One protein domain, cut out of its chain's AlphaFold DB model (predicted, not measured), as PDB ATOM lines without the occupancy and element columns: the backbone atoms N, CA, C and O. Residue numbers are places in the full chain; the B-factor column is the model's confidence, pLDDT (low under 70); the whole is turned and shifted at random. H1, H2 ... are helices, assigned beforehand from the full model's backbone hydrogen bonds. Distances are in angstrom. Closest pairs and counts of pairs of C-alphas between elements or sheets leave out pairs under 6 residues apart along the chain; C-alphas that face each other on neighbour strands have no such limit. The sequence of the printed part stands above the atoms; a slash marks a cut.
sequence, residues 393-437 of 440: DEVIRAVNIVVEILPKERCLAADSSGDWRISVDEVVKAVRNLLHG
ATOM      1  N   ASP A 393     207.385 151.656 192.557       97.44
ATOM      2  CA  ASP A 393     208.476 152.623 192.410       97.44
ATOM      3  C   ASP A 393     209.714 152.217 193.219       97.44
ATOM      4  O   ASP A 393     210.845 152.399 192.766       97.44
ATOM      5  N   GLU A 394     209.520 151.604 194.386       97.69
ATOM      6  CA  GLU A 394     210.604 151.070 195.211       97.69
ATOM      7  C   GLU A 394     211.233 149.816 194.613       97.69
ATOM      8  O   GLU A 394     212.459 149.700 194.581       97.69
ATOM      9  N   VAL A 395     210.426 148.918 194.041       98.25
ATOM     10  CA  VAL A 395     210.953 147.770 193.290       98.25
ATOM     11  C   VAL A 395     211.781 148.243 192.091       98.25
ATOM     12  O   VAL A 395     212.888 147.748 191.879       98.25
ATOM     13  N   ILE A 396     211.296 149.225 191.323       97.94
ATOM     14  CA  ILE A 396     212.048 149.818 190.204       97.94
ATOM     15  C   ILE A 396     213.349 150.453 190.708       97.94
ATOM     16  O   ILE A 396     214.398 150.305 190.077       97.94
ATOM     17  N   ARG A 397     213.310 151.134 191.859       96.50
ATOM     18  CA  ARG A 397     214.499 151.709 192.495       96.50
ATOM     19  C   ARG A 397     215.521 150.630 192.848       96.50
ATOM     20  O   ARG A 397     216.682 150.789 192.484       96.50
ATOM     21  N   ALA A 398     215.097 149.532 193.474       96.88
ATOM     22  CA  ALA A 398     215.963 148.399 193.786       96.88
ATOM     23  C   ALA A 398     216.573 147.790 192.512       96.88
ATOM     24  O   ALA A 398     217.785 147.603 192.454       96.88
ATOM     25  N   VAL A 399     215.782 147.584 191.451       98.00
ATOM     26  CA  VAL A 399     216.281 147.107 190.145       98.00
ATOM     27  C   VAL A 399     217.349 148.040 189.572       98.00
ATOM     28  O   VAL A 399     218.395 147.563 189.140       98.00
ATOM     29  N   ASN A 400     217.127 149.358 189.603       97.75
ATOM     30  CA  ASN A 400     218.105 150.342 189.132       97.75
ATOM     31  C   ASN A 400     219.410 150.325 189.944       97.75
ATOM     32  O   ASN A 400     220.457 150.670 189.401       97.75
ATOM     33  N   ILE A 401     219.369 149.918 191.216       95.81
ATOM     34  CA  ILE A 401     220.577 149.685 192.016       95.81
ATOM     35  C   ILE A 401     221.277 148.397 191.562       95.81
ATOM     36  O   ILE A 401     222.489 148.418 191.368       95.81
ATOM     37  N   VAL A 402     220.537 147.303 191.324       96.88
ATOM     38  CA  VAL A 402     221.111 146.029 190.832       96.88
ATOM     39  C   VAL A 402     221.865 146.218 189.512       96.88
ATOM     40  O   VAL A 402     222.902 145.595 189.302       96.88
ATOM     41  N   VAL A 403     221.364 147.079 188.622       96.50
ATOM     42  CA  VAL A 403     222.021 147.397 187.340       96.50
ATOM     43  C   VAL A 403     222.988 148.588 187.418       96.50
ATOM     44  O   VAL A 403     223.377 149.121 186.382       96.50
ATOM     45  N   GLU A 404     223.361 149.014 188.629       94.31
ATOM     46  CA  GLU A 404     224.360 150.059 188.915       94.31
ATOM     47  C   GLU A 404     224.036 151.456 188.335       94.31
ATOM     48  O   GLU A 404     224.912 152.304 188.177       94.31
ATOM     49  N   ILE A 405     222.759 151.735 188.047       96.25
ATOM     50  CA  ILE A 405     222.284 153.063 187.617       96.25
ATOM     51  C   ILE A 405     222.128 154.001 188.821       96.25
ATOM     52  O   ILE A 405     222.343 155.211 188.708       96.25
ATOM     53  N   LEU A 406     221.730 153.458 189.973       92.19
ATOM     54  CA  LEU A 406     221.574 154.194 191.224       92.19
ATOM     55  C   LEU A 406     222.550 153.684 192.290       92.19
ATOM     56  O   LEU A 406     222.803 152.483 192.362       92.19
ATOM     57  N   PRO A 407     223.061 154.571 193.164       90.12
ATOM     58  CA  PRO A 407     223.845 154.152 194.318       90.12
ATOM     59  C   PRO A 407     222.955 153.434 195.342       90.12
ATOM     60  O   PRO A 407     221.777 153.766 195.499       90.12
ATOM     61  N   LYS A 408     223.525 152.461 196.054       88.75
ATOM     62  CA  LYS A 408     222.793 151.561 196.958       88.75
ATOM     63  C   LYS A 408     222.096 152.261 198.120       88.75
ATOM     64  O   LYS A 408     221.027 151.824 198.535       88.75
ATOM     65  N   GLU A 409     222.632 153.380 198.604       87.88
ATOM     66  CA  GLU A 409     222.042 154.113 199.726       87.88
ATOM     67  C   GLU A 409     220.698 154.758 199.336       87.88
ATOM     68  O   GLU A 409     219.988 155.257 200.195       87.88
ATOM     69  N   ARG A 410     220.295 154.705 198.055       91.25
ATOM     70  CA  ARG A 410     218.930 155.036 197.613       91.25
ATOM     71  C   ARG A 410     217.872 154.054 198.122       91.25
ATOM     72  O   ARG A 410     216.695 154.402 198.091       91.25
ATOM     73  N   CYS A 411     218.253 152.834 198.500       94.38
ATOM     74  CA  CYS A 411     217.348 151.861 199.105       94.38
ATOM     75  C   CYS A 411     218.123 150.754 199.829       94.38
ATOM     76  O   CYS A 411     218.101 149.590 199.424       94.38
ATOM     77  N   LEU A 412     218.811 151.097 200.920       92.44
ATOM     78  CA  LEU A 412     219.570 150.091 201.667       92.44
ATOM     79  C   LEU A 412     218.658 149.054 202.354       92.44
ATOM     80  O   LEU A 412     219.085 147.934 202.610       92.44
ATOM     81  N   ALA A 413     217.380 149.384 202.558       94.81
ATOM     82  CA  ALA A 413     216.337 148.463 203.011       94.81
ATOM     83  C   ALA A 413     216.148 147.225 202.113       94.81
ATOM     84  O   ALA A 413     215.600 146.217 202.559       94.81
ATOM     85  N   ALA A 414     216.560 147.288 200.843       96.12
ATOM     86  CA  ALA A 414     216.518 146.139 199.945       96.12
ATOM     87  C   ALA A 414     217.733 145.203 200.104       96.12
ATOM     88  O   ALA A 414     217.617 144.041 199.734       96.12
ATOM     89  N   ASP A 415     218.848 145.644 200.699       94.44
ATOM     90  CA  ASP A 415     219.943 144.743 201.091       94.44
ATOM     91  C   ASP A 415     219.578 144.046 202.413       94.44
ATOM     92  O   ASP A 415     219.798 144.544 203.523       94.44
ATOM     93  N   SER A 416     218.980 142.869 202.262       93.69
ATOM     94  CA  SER A 416     218.555 141.990 203.349       93.69
ATOM     95  C   SER A 416     219.670 141.068 203.841       93.69
ATOM     96  O   SER A 416     219.542 140.474 204.910       93.69
ATOM     97  N   SER A 417     220.721 140.891 203.040       92.00
ATOM     98  CA  SER A 417     221.823 139.978 203.327       92.00
ATOM     99  C   SER A 417     222.902 140.609 204.205       92.00
ATOM    100  O   SER A 417     223.596 139.889 204.924       92.00
ATOM    101  N   GLY A 418     223.021 141.939 204.177       89.62
ATOM    102  CA  GLY A 418     224.073 142.654 204.890       89.62
ATOM    103  C   GLY A 418     225.393 142.719 204.129       89.62
ATOM    104  O   GLY A 418     226.365 143.221 204.684       89.62
ATOM    105  N   ASP A 419     225.448 142.221 202.889       89.88
ATOM    106  CA  ASP A 419     226.667 142.148 202.071       89.88
ATOM    107  C   ASP A 419     226.939 143.415 201.247       89.88
ATOM    108  O   ASP A 419     227.867 143.462 200.425       89.88
ATOM    109  N   TRP A 420     226.106 144.437 201.467       86.50
ATOM    110  CA  TRP A 420     226.220 145.760 200.883       86.50
ATOM    111  C   TRP A 420     226.051 145.824 199.380       86.50
ATOM    112  O   TRP A 420     226.473 146.797 198.734       86.50
ATOM    113  N   ARG A 421     225.393 144.812 198.833       90.06
ATOM    114  CA  ARG A 421     224.918 144.753 197.464       90.06
ATOM    115  C   ARG A 421     223.421 144.490 197.498       90.06
ATOM    116  O   ARG A 421     222.876 143.991 198.471       90.06
ATOM    117  N   ILE A 422     222.752 144.876 196.419       94.44
ATOM    118  CA  ILE A 422     221.370 144.465 196.191       94.44
ATOM    119  C   ILE A 422     221.417 143.450 195.065       94.44
ATOM    120  O   ILE A 422     221.869 143.744 193.958       94.44
ATOM    121  N   SER A 423     220.990 142.236 195.373       95.31
ATOM    122  CA  SER A 423     220.940 141.117 194.440       95.31
ATOM    123  C   SER A 423     219.535 140.925 193.863       95.31
ATOM    124  O   SER A 423     218.535 141.423 194.382       95.31
ATOM    125  N   VAL A 424     219.431 140.158 192.772       96.94
ATOM    126  CA  VAL A 424     218.128 139.819 192.167       96.94
ATOM    127  C   VAL A 424     217.229 139.075 193.159       96.94
ATOM    128  O   VAL A 424     216.028 139.335 193.197       96.94
ATOM    129  N   ASP A 425     217.791 138.199 193.994       97.00
ATOM    130  CA  ASP A 425     217.022 137.459 195.002       97.00
ATOM    131  C   ASP A 425     216.370 138.395 196.028       97.00
ATOM    132  O   ASP A 425     215.276 138.125 196.525       97.00
ATOM    133  N   GLU A 426     216.994 139.535 196.308       97.12
ATOM    134  CA  GLU A 426     216.462 140.551 197.213       97.12
ATOM    135  C   GLU A 426     215.405 141.427 196.553       97.12
ATOM    136  O   GLU A 426     214.379 141.721 197.166       97.12
ATOM    137  N   VAL A 427     215.571 141.734 195.265       98.00
ATOM    138  CA  VAL A 427     214.496 142.337 194.464       98.00
ATOM    139  C   VAL A 427     213.269 141.423 194.439       98.00
ATOM    140  O   VAL A 427     212.144 141.896 194.583       98.00
ATOM    141  N   VAL A 428     213.449 140.103 194.321       97.69
ATOM    142  CA  VAL A 428     212.335 139.141 194.387       97.69
ATOM    143  C   VAL A 428     211.640 139.177 195.755       97.69
ATOM    144  O   VAL A 428     210.410 139.090 195.806       97.69
ATOM    145  N   LYS A 429     212.380 139.350 196.861       96.56
ATOM    146  CA  LYS A 429     211.780 139.570 198.193       96.56
ATOM    147  C   LYS A 429     210.970 140.869 198.234       96.56
ATOM    148  O   LYS A 429     209.828 140.835 198.683       96.56
ATOM    149  N   ALA A 430     211.499 141.968 197.696       97.31
ATOM    150  CA  ALA A 430     210.777 143.239 197.612       97.31
ATOM    151  C   ALA A 430     209.483 143.119 196.782       97.31
ATOM    152  O   ALA A 430     208.426 143.571 197.212       97.31
ATOM    153  N   VAL A 431     209.516 142.418 195.641       98.06
ATOM    154  CA  VAL A 431     208.314 142.124 194.834       98.06
ATOM    155  C   VAL A 431     207.292 141.306 195.625       98.06
ATOM    156  O   VAL A 431     206.091 141.548 195.519       98.06
ATOM    157  N   ARG A 432     207.736 140.341 196.437       97.06
ATOM    158  CA  ARG A 432     206.831 139.571 197.300       97.06
ATOM    159  C   ARG A 432     206.146 140.473 198.329       97.06
ATOM    160  O   ARG A 432     204.934 140.354 198.494       97.06
ATOM    161  N   ASN A 433     206.893 141.378 198.958       96.88
ATOM    162  CA  ASN A 433     206.353 142.343 199.917       96.88
ATOM    163  C   ASN A 433     205.381 143.330 199.249       96.88
ATOM    164  O   ASN A 433     204.339 143.636 199.819       96.88
ATOM    165  N   LEU A 434     205.649 143.746 198.007       97.31
ATOM    166  CA  LEU A 434     204.713 144.534 197.194       97.31
ATOM    167  C   LEU A 434     203.387 143.788 196.957       97.31
ATOM    168  O   LEU A 434     202.313 144.379 197.040       97.31
ATOM    169  N   LEU A 435     203.446 142.493 196.630       97.19
ATOM    170  CA  LEU A 435     202.262 141.705 196.263       97.19
ATOM    171  C   LEU A 435     201.426 141.246 197.463       97.19
ATOM    172  O   LEU A 435     200.215 141.063 197.326       97.19
ATOM    173  N   HIS A 436     202.065 141.004 198.606       95.56
ATOM    174  CA  HIS A 436     201.431 140.369 199.764       95.56
ATOM    175  C   HIS A 436     201.407 141.243 201.022       95.56
ATOM    176  O   HIS A 436     200.792 140.847 202.011       95.56
ATOM    177  N   GLY A 437     202.025 142.424 200.979       92.56
ATOM    178  CA  GLY A 437     202.313 143.229 202.161       92.56
ATOM    179  C   GLY A 437     203.532 142.709 202.930       92.56
ATOM    180  O   GLY A 437     204.042 141.617 202.672       92.56
TER     181      GLY A 437
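Overview. This is residues 393 to 437 of the 440 residues of an uncharacterized protein of bacterium HR30 (UniProt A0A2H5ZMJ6). Look for a helical hairpin: the longer helix, H2, lies side by side with H1, and the two run opposite ways. The long unnamed stretch of residues 403 to 423 winds through a large loop between them. The printed part has 45 residues, with two named helices in the order H1, H2 and no named strand; the class is all helix. It is compact, with a radius of gyration of the C-alphas of 9.4 A, and spans 27 by 21 by 14 A.

Along the chain. Find C-alpha 424 at (218.128, 139.819, 192.167); from there H2, residues 424 to 436, runs 18.4 A to C-alpha 436 at (201.431, 140.369, 199.764). H1, residues 393 to 402, begins at C-alpha 393 at (208.476, 152.623, 192.410) and runs 14.3 A.

Arrangement. H2 and H1 touch; their closest C-alphas, those of Ala 430 and Val 395, are 6.3 A apart. Their lines stand at a shallow tilt of 8 degrees. In H1 and H2 every O i to N i+4 pair is within hydrogen-bond range.

Size, cuts and confidence. The two C-alphas farthest apart, those of Ile 405 and His 436, are 27.3 A apart. The link from H1 to H2 is long, 21 residues. The printed part has no cut, and no printed residue is under 70 in pLDDT.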